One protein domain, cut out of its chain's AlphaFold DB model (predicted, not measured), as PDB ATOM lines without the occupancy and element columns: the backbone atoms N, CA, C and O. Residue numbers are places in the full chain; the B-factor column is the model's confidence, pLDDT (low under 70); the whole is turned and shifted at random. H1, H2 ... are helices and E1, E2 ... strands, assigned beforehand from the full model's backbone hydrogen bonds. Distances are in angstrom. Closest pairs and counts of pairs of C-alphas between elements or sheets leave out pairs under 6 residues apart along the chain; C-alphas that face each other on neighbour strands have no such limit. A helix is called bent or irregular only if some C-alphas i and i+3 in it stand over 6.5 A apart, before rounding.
ATOM      1  N   GLY A  24     103.045 153.370 148.859       84.44
ATOM      2  CA  GLY A  24     103.486 152.596 147.691       84.44
ATOM      3  C   GLY A  24     103.857 151.143 148.015       84.44
ATOM      4  O   GLY A  24     103.643 150.249 147.196       84.44
ATOM      5  N   ALA A  25     104.386 150.878 149.215       85.94
ATOM      6  CA  ALA A  25     104.669 149.515 149.662       85.94
ATOM      7  C   ALA A  25     103.384 148.720 149.935       85.94
ATOM      8  O   ALA A  25     103.310 147.532 149.611       85.94
ATOM      9  N   ILE A  26     102.367 149.380 150.496       89.06
ATOM     10  CA  ILE A  26     101.049 148.784 150.724       89.06
ATOM     11  C   ILE A  26     100.384 148.470 149.380       89.06
ATOM     12  O   ILE A  26      99.931 147.341 149.188       89.06
ATOM     13  N   ASP A  27     100.400 149.406 148.431       89.31
ATOM     14  CA  ASP A  27      99.832 149.207 147.092       89.31
ATOM     15  C   ASP A  27     100.496 148.039 146.354       89.31
ATOM     16  O   ASP A  27      99.815 147.180 145.790       89.31
ATOM     17  N   ALA A  28     101.829 147.951 146.411       90.94
ATOM     18  CA  ALA A  28     102.576 146.847 145.822       90.94
ATOM     19  C   ALA A  28     102.190 145.491 146.443       90.94
ATOM     20  O   ALA A  28     101.984 144.514 145.719       90.94
ATOM     21  N   ALA A  29     102.065 145.425 147.773       92.50
ATOM     22  CA  ALA A  29     101.689 144.202 148.482       92.50
ATOM     23  C   ALA A  29     100.237 143.779 148.196       92.50
ATOM     24  O   ALA A  29      99.960 142.592 148.007       92.50
ATOM     25  N   VAL A  30      99.308 144.741 148.135       93.38
ATOM     26  CA  VAL A  30      97.904 144.489 147.780       93.38
ATOM     27  C   VAL A  30      97.798 143.994 146.338       93.38
ATOM     28  O   VAL A  30      97.131 142.987 146.097       93.38
ATOM     29  N   GLY A  31      98.510 144.628 145.402       93.81
ATOM     30  CA  GLY A  31      98.557 144.204 144.001       93.81
ATOM     31  C   GLY A  31      99.073 142.774 143.835       93.81
ATOM     32  O   GLY A  31      98.416 141.955 143.192       93.81
ATOM     33  N   PHE A  32     100.190 142.436 144.488       96.19
ATOM     34  CA  PHE A  32     100.732 141.072 144.479       96.19
ATOM     35  C   PHE A  32      99.739 140.049 145.043       96.19
ATOM     36  O   PHE A  32      99.511 138.987 144.460       96.19
ATOM     37  N   ARG A  33      99.087 140.371 146.165       95.50
ATOM     38  CA  ARG A  33      98.071 139.502 146.770       95.50
ATOM     39  C   ARG A  33      96.895 139.257 145.820       95.50
ATOM     40  O   ARG A  33      96.407 138.127 145.731       95.50
ATOM     41  N   ASP A  34      96.422 140.289 145.132       95.38
ATOM     42  CA  ASP A  34      95.312 140.166 144.190       95.38
ATOM     43  C   ASP A  34      95.700 139.354 142.946       95.38
ATOM     44  O   ASP A  34      94.906 138.526 142.487       95.38
ATOM     45  N   GLU A  35      96.937 139.487 142.469       94.19
ATOM     46  CA  GLU A  35      97.497 138.660 141.399       94.19
ATOM     47  C   GLU A  35      97.572 137.178 141.793       94.19
ATOM     48  O   GLU A  35      97.032 136.323 141.086       94.19
ATOM     49  N   VAL A  36      98.138 136.863 142.964       95.25
ATOM     50  CA  VAL A  36      98.172 135.494 143.509       95.25
ATOM     51  C   VAL A  36      96.759 134.922 143.630       95.25
ATOM     52  O   VAL A  36      96.499 133.776 143.252       95.25
ATOM     53  N   ARG A  37      95.802 135.723 144.114       94.06
ATOM     54  CA  ARG A  37      94.400 135.307 144.224       94.06
ATOM     55  C   ARG A  37      93.779 135.018 142.857       94.06
ATOM     56  O   ARG A  37      92.974 134.092 142.756       94.06
ATOM     57  N   SER A  38      94.120 135.804 141.840       93.94
ATOM     58  CA  SER A  38      93.669 135.601 140.463       93.94
ATOM     59  C   SER A  38      94.223 134.297 139.888       93.94
ATOM     60  O   SER A  38      93.444 133.456 139.441       93.94
ATOM     61  N   ILE A  39      95.534 134.065 140.012       92.94
ATOM     62  CA  ILE A  39      96.217 132.844 139.552       92.94
ATOM     63  C   ILE A  39      95.579 131.592 140.168       92.94
ATOM     64  O   ILE A  39      95.226 130.653 139.455       92.94
ATOM     65  N   CYS A  40      95.346 131.596 141.483       89.69
ATOM     66  CA  CYS A  40      94.725 130.467 142.177       89.69
ATOM     67  C   CYS A  40      93.270 130.209 141.749       89.69
ATOM     68  O   CYS A  40      92.804 129.073 141.813       89.69
ATOM     69  N   LYS A  41      92.534 131.244 141.327       91.56
ATOM     70  CA  LYS A  41      91.148 131.118 140.849       91.56
ATOM     71  C   LYS A  41      91.041 130.815 139.356       91.56
ATOM     72  O   LYS A  41      89.999 130.330 138.931       91.56
ATOM     73  N   GLY A  42      92.084 131.101 138.580       83.62
ATOM     74  CA  GLY A  42      92.100 131.007 137.120       83.62
ATOM     75  C   GLY A  42      92.039 129.588 136.553       83.62
ATOM     76  O   GLY A  42      91.946 129.444 135.343       83.62
ATOM     77  N   GLY A  43      92.063 128.554 137.401       72.81
ATOM     78  CA  GLY A  43      91.904 127.164 136.970       72.81
ATOM     79  C   GLY A  43      93.103 126.657 136.172       72.81
ATOM     80  O   GLY A  43      92.965 126.314 135.007       72.81
ATOM     81  N   ALA A  44      94.286 126.620 136.793       80.25
ATOM     82  CA  ALA A  44      95.479 126.073 136.153       80.25
ATOM     83  C   ALA A  44      95.289 124.591 135.773       80.25
ATOM     84  O   ALA A  44      94.899 123.781 136.614       80.25
ATOM     85  N   ASP A  45      95.658 124.233 134.540       80.94
ATOM     86  CA  ASP A  45      95.514 122.873 133.991       80.94
ATOM     87  C   ASP A  45      96.292 121.806 134.780       80.94
ATOM     88  O   ASP A  45      96.012 120.611 134.698       80.94
ATOM     89  N   SER A  46      97.310 122.227 135.538       88.56
ATOM     90  CA  SER A  46      98.110 121.344 136.377       88.56
ATOM     91  C   SER A  46      98.743 122.083 137.556       88.56
ATOM     92  O   SER A  46      98.975 123.295 137.508       88.56
ATOM     93  N   ALA A  47      99.130 121.326 138.587       89.06
ATOM     94  CA  ALA A  47      99.906 121.846 139.713       89.06
ATOM     95  C   ALA A  47     101.237 122.481 139.272       89.06
ATOM     96  O   ALA A  47     101.686 123.457 139.869       89.06
ATOM     97  N   LYS A  48     101.852 121.969 138.196       90.38
ATOM     98  CA  LYS A  48     103.090 122.528 137.637       90.38
ATOM     99  C   LYS A  48     102.851 123.910 137.028       90.38
ATOM    100  O   LYS A  48     103.628 124.824 137.280       90.38
ATOM    101  N   THR A  49     101.774 124.065 136.261       89.94
ATOM    102  CA  THR A  49     101.392 125.350 135.657       89.94
ATOM    103  C   THR A  49     101.051 126.380 136.733       89.94
ATOM    104  O   THR A  49     101.473 127.533 136.639       89.94
ATOM    105  N   LEU A  50     100.355 125.954 137.793       91.12
ATOM    106  CA  LEU A  50     100.050 126.804 138.943       91.12
ATOM    107  C   LEU A  50     101.326 127.279 139.649       91.12
ATOM    108  O   LEU A  50     101.495 128.474 139.869       91.12
ATOM    109  N   ALA A  51     102.232 126.350 139.969       91.62
ATOM    110  CA  ALA A  51     103.497 126.667 140.621       91.62
ATOM    111  C   ALA A  51     104.349 127.625 139.778       91.62
ATOM    112  O   ALA A  51     104.856 128.604 140.312       91.62
ATOM    113  N   SER A  52     104.444 127.390 138.463       92.81
ATOM    114  CA  SER A  52     105.145 128.296 137.544       92.81
ATOM    115  C   SER A  52     104.543 129.700 137.576       92.81
ATOM    116  O   SER A  52     105.265 130.667 137.766       92.81
ATOM    117  N   SER A  53     103.215 129.812 137.481       92.38
ATOM    118  CA  SER A  53     102.533 131.113 137.454       92.38
ATOM    119  C   SER A  53     102.725 131.900 138.757       92.38
ATOM    120  O   SER A  53     102.863 133.121 138.729       92.38
ATOM    121  N   LEU A  54     102.735 131.204 139.900       93.50
ATOM    122  CA  LEU A  54     103.007 131.805 141.208       93.50
ATOM    123  C   LEU A  54     104.459 132.275 141.332       93.50
ATOM    124  O   LEU A  54     104.689 133.370 141.838       93.50
ATOM    125  N   LEU A  55     105.424 131.481 140.856       92.06
ATOM    126  CA  LEU A  55     106.831 131.889 140.817       92.06
ATOM    127  C   LEU A  55     107.020 133.118 139.924       92.06
ATOM    128  O   LEU A  55     107.654 134.077 140.354       92.06
ATOM    129  N   ASP A  56     106.369 133.153 138.760       93.19
ATOM    130  CA  ASP A  56     106.416 134.314 137.871       93.19
ATOM    131  C   ASP A  56     105.822 135.572 138.538       93.19
ATOM    132  O   ASP A  56     106.294 136.684 138.305       93.19
ATOM    133  N   ALA A  57     104.783 135.423 139.373       93.75
ATOM    134  CA  ALA A  57     104.219 136.534 140.143       93.75
ATOM    135  C   ALA A  57     105.185 137.029 141.231       93.75
ATOM    136  O   ALA A  57     105.317 138.238 141.434       93.75
ATOM    137  N   CYS A  58     105.895 136.118 141.905       92.19
ATOM    138  CA  CYS A  58     106.952 136.480 142.850       92.19
ATOM    139  C   CYS A  58     108.093 137.235 142.153       92.19
ATOM    140  O   CYS A  58     108.513 138.281 142.648       92.19
ATOM    141  N   ASP A  59     108.549 136.753 140.993       91.69
ATOM    142  CA  ASP A  59     109.600 137.410 140.208       91.69
ATOM    143  C   ASP A  59     109.164 138.810 139.745       91.69
ATOM    144  O   ASP A  59     109.925 139.763 139.890       91.69
ATOM    145  N   ARG A  60     107.917 138.986 139.279       91.94
ATOM    146  CA  ARG A  60     107.378 140.320 138.936       91.94
ATOM    147  C   ARG A  60     107.359 141.265 140.131       91.94
ATOM    148  O   ARG A  60     107.757 142.425 140.014       91.94
ATOM    149  N   PHE A  61     106.903 140.787 141.285       92.88
ATOM    150  CA  PHE A  61     106.897 141.597 142.498       92.88
ATOM    151  C   PHE A  61     108.322 142.019 142.891       92.88
ATOM    152  O   PHE A  61     108.552 143.200 143.161       92.88
ATOM    153  N   ARG A  62     109.278 141.084 142.840       90.62
ATOM    154  CA  ARG A  62     110.698 141.312 143.137       90.62
ATOM    155  C   ARG A  62     111.349 142.310 142.176       90.62
ATOM    156  O   ARG A  62     111.979 143.268 142.619       90.62
ATOM    157  N   ASP A  63     111.186 142.100 140.875       89.00
ATOM    158  CA  ASP A  63     111.976 142.782 139.844       89.00
ATOM    159  C   ASP A  63     111.321 144.080 139.340       89.00
ATOM    160  O   ASP A  63     111.993 144.912 138.731       89.00
ATOM    161  N   GLU A  64     110.024 144.288 139.595       89.19
ATOM    162  CA  GLU A  64     109.311 145.504 139.182       89.19
ATOM    163  C   GLU A  64     108.830 146.338 140.364       89.19
ATOM    164  O   GLU A  64     109.168 147.520 140.476       89.19
ATOM    165  N   SER A  65     108.012 145.747 141.237       90.62
ATOM    166  CA  SER A  65     107.357 146.488 142.315       90.62
ATOM    167  C   SER A  65     108.359 146.922 143.380       90.62
ATOM    168  O   SER A  65     108.365 148.088 143.768       90.62
ATOM    169  N   MET A  66     109.253 146.027 143.811       88.75
ATOM    170  CA  MET A  66     110.266 146.357 144.821       88.75
ATOM    171  C   MET A  66     111.330 147.316 144.274       88.75
ATOM    172  O   MET A  66     111.693 148.267 144.966       88.75
ATOM    173  N   VAL A  67     111.718 147.179 143.002       89.12
ATOM    174  CA  VAL A  67     112.609 148.130 142.314       89.12
ATOM    175  C   VAL A  67     112.042 149.554 142.322       89.12
ATOM    176  O   VAL A  67     112.754 150.494 142.676       89.12
ATOM    177  N   LYS A  68     110.747 149.733 142.019       87.94
ATOM    178  CA  LYS A  68     110.084 151.053 142.081       87.94
ATOM    179  C   LYS A  68     110.085 151.662 143.482       87.94
ATOM    180  O   LYS A  68     110.070 152.880 143.614       87.94
ATOM    181  N   LEU A  69     110.115 150.821 144.511       89.06
ATOM    182  CA  LEU A  69     110.186 151.233 145.911       89.06
ATOM    183  C   LEU A  69     111.629 151.439 146.400       89.06
ATOM    184  O   LEU A  69     111.830 151.727 147.581       89.06
ATOM    185  N   GLY A  70     112.630 151.296 145.521       88.81
ATOM    186  CA  GLY A  70     114.042 151.408 145.884       88.81
ATOM    187  C   GLY A  70     114.543 150.219 146.697       88.81
ATOM    188  O   GLY A  70     115.436 150.376 147.525       88.81
ATOM    189  N   VAL A  71     113.938 149.042 146.535       89.75
ATOM    190  CA  VAL A  71     114.302 147.826 147.264       89.75
ATOM    191  C   VAL A  71     114.778 146.766 146.281       89.75
ATOM    192  O   VAL A  71     114.020 146.297 145.435       89.75
ATOM    193  N   ARG A  72     116.033 146.348 146.431       88.56
ATOM    194  CA  ARG A  72     116.593 145.172 145.768       88.56
ATOM    195  C   ARG A  72     116.476 143.978 146.703       88.56
ATOM    196  O   ARG A  72     116.837 144.085 147.871       88.56
ATOM    197  N   VAL A  73     115.998 142.850 146.191       88.75
ATOM    198  CA  VAL A  73     115.958 141.580 146.926       88.75
ATOM    199  C   VAL A  73     116.999 140.638 146.345       88.75
ATOM    200  O   VAL A  73     117.073 140.455 145.132       88.75
ATOM    201  N   GLU A  74     117.792 140.039 147.221       83.44
ATOM    202  CA  GLU A  74     118.799 139.039 146.905       83.44
ATOM    203  C   GLU A  74     118.365 137.689 147.474       83.44
ATOM    204  O   GLU A  74     118.334 137.474 148.692       83.44
ATOM    205  N   ASP A  75     118.039 136.759 146.582       79.50
ATOM    206  CA  ASP A  75     117.672 135.403 146.965       79.50
ATOM    207  C   ASP A  75     118.930 134.585 147.269       79.50
ATOM    208  O   ASP A  75     119.775 134.336 146.405       79.50
ATOM    209  N   ARG A  76     119.073 134.155 148.526       81.12
ATOM    210  CA  ARG A  76     120.176 133.284 148.945       81.12
ATOM    211  C   ARG A  76     119.792 131.821 148.782       81.12
ATOM    212  O   ARG A  76     118.663 131.421 149.058       81.12
ATOM    213  N   ALA A  77     120.783 130.987 148.467       73.50
ATOM    214  CA  ALA A  77     120.623 129.530 148.390       73.50
ATOM    215  C   ALA A  77     120.134 128.886 149.707       73.50
ATOM    216  O   ALA A  77     119.641 127.763 149.695       73.50
ATOM    217  N   SER A  78     120.244 129.593 150.838       75.44
ATOM    218  CA  SER A  78     119.705 129.179 152.139       75.44
ATOM    219  C   SER A  78     118.181 129.321 152.265       75.44
ATOM    220  O   SER A  78     117.627 128.937 153.292       75.44
ATOM    221  N   GLY A  79     117.500 129.893 151.265       69.81
ATOM    222  CA  GLY A  79     116.051 130.116 151.271       69.81
ATOM    223  C   GLY A  79     115.590 131.336 152.076       69.81
ATOM    224  O   GLY A  79     114.395 131.611 152.122       69.81
ATOM    225  N   LYS A  80     116.512 132.085 152.700       78.06
ATOM    226  CA  LYS A  80     116.225 133.393 153.309       78.06
ATOM    227  C   LYS A  80     116.635 134.504 152.343       78.06
ATOM    228  O   LYS A  80     117.826 134.653 152.067       78.06
ATOM    229  N   SER A  81     115.676 135.286 151.857       83.12
ATOM    230  CA  SER A  81     115.961 136.453 151.017       83.12
ATOM    231  C   SER A  81     116.507 137.606 151.867       83.12
ATOM    232  O   SER A  81     116.008 137.882 152.960       83.12
ATOM    233  N   MET A  82     117.545 138.270 151.369       85.56
ATOM    234  CA  MET A  82     118.064 139.528 151.911       85.56
ATOM    235  C   MET A  82     117.531 140.678 151.058       85.56
ATOM    236  O   MET A  82     117.203 140.477 149.893       85.56
ATOM    237  N   TRP A  83     117.423 141.881 151.612       88.69
ATOM    238  CA  TRP A  83     117.059 143.053 150.823       88.69
ATOM    239  C   TRP A  83     117.952 144.240 151.151       88.69
ATOM    240  O   TRP A  83     118.456 144.369 152.267       88.69
ATOM    241  N   LYS A  84     118.131 145.115 150.165       87.50
ATOM    242  CA  LYS A  84     118.912 146.342 150.271       87.50
ATOM    243  C   LYS A  84     118.108 147.511 149.725       87.50
ATOM    244  O   LYS A  84     117.425 147.384 148.711       87.50
ATOM    245  N   ARG A  85     118.191 148.652 150.408       87.81
ATOM    246  CA  ARG A  85     117.657 149.914 149.896       87.81
ATOM    247  C   ARG A  85     118.677 150.581 148.989       87.81
ATOM    248  O   ARG A  85     119.822 150.785 149.381       87.81
ATOM    249  N   GLU A  86     118.231 150.933 147.799       87.38
ATOM    250  CA  GLU A  86     118.995 151.663 146.796       87.38
ATOM    251  C   GLU A  86     118.127 152.790 146.227       87.38
ATOM    252  O   GLU A  86     116.932 152.881 146.517       87.38
ATOM    253  N   ASN A  87     118.725 153.683 145.441       87.56
ATOM    254  CA  ASN A  87     117.973 154.748 144.791       87.56
ATOM    255  C   ASN A  87     117.020 154.139 143.738       87.56
ATOM    256  O   ASN A  87     117.500 153.453 142.829       87.56
TER     257      ASN A  87
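AT A GLANCE: This is residues 24 to 87 of the 217 residues of the protein "Hypothetical protein" of Pycnococcus provasolii (UniProt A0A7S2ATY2). A long helical hairpin of two nearly antiparallel helices, H1 and H2, makes most of the model, and a small two-stranded hairpin, E1 and E2, folds back beside the last turns of H2. E1 is the strand nearer to H2, beside its residues 62 to 67, while H1 is apart from both strands. The printed part has 64 residues, with two named helices followed by two named strands in the order H1, H2, E1, E2; the sheet, E1 - E2, is antiparallel and the class is mostly helix. The whole is only just loose, close to compact, with a radius of gyration of the C-alphas of 13.2 A, and its outline is flat, 40 by 29 by 14 A.

HOW THE PARTS SIT: H1, residues 24 to 41, and H2, residues 47 to 68, form a helical hairpin. They touch, with 13 pairs of C-alphas within 8 A, the closest being those of Ala 28 and Ser 65 at 5.9 A. They run opposite ways at a shallow tilt of 13 degrees. Every O i to N i+4 pair is within hydrogen-bond range in H1, and 16 of 18 are in H2. E1, residues 71 to 75, has 5 pairs of C-alphas within 8 A of H2, the closest being those of Arg 62 and Val 73 at 6.5 A. E2, residues 81 to 85, is the antiparallel neighbour of E1 at 156 degrees between their directions, and the two form a hairpin. Between them, N 74 and O 82 are 2.8 A apart and N 72 and O 84 are 2.9 A apart, both within hydrogen-bond range. The C-alphas of Val 73 and Trp 83 face each other at 4.3 A. H1 is apart from E1 and E2, and H2 is apart from E2.

IN THESE COORDINATES: H1 begins at C-alpha 24, (103.486, 152.596, 147.691), and measures 25.7 A from first to last C-alpha. H2 begins at C-alpha 47, (99.906, 121.846, 139.713), and measures 31.0 A. H2 is neither bent nor irregular, but only just: C-alphas 63 and 66 are 6.4 A apart. E1 measures 12.9 A and E2 13.6 A, and E2 ends at C-alpha 85, (117.657, 149.914, 149.896).

THE WHOLE: The two C-alphas farthest apart are those of Asp 45 and Asn 87, at 40.5 A. The C-alphas of Gly 24 and Asn 87, the first and last printed, are 14.9 A apart. The printed part has no cut, and the links H1 to H2, H2 to E1 and E1 to E2 are tight, with 5, 2 and 5 residues between the elements. The mean pLDDT of the printed part is 88.5, and one printed residue, Gly 79, is under 70.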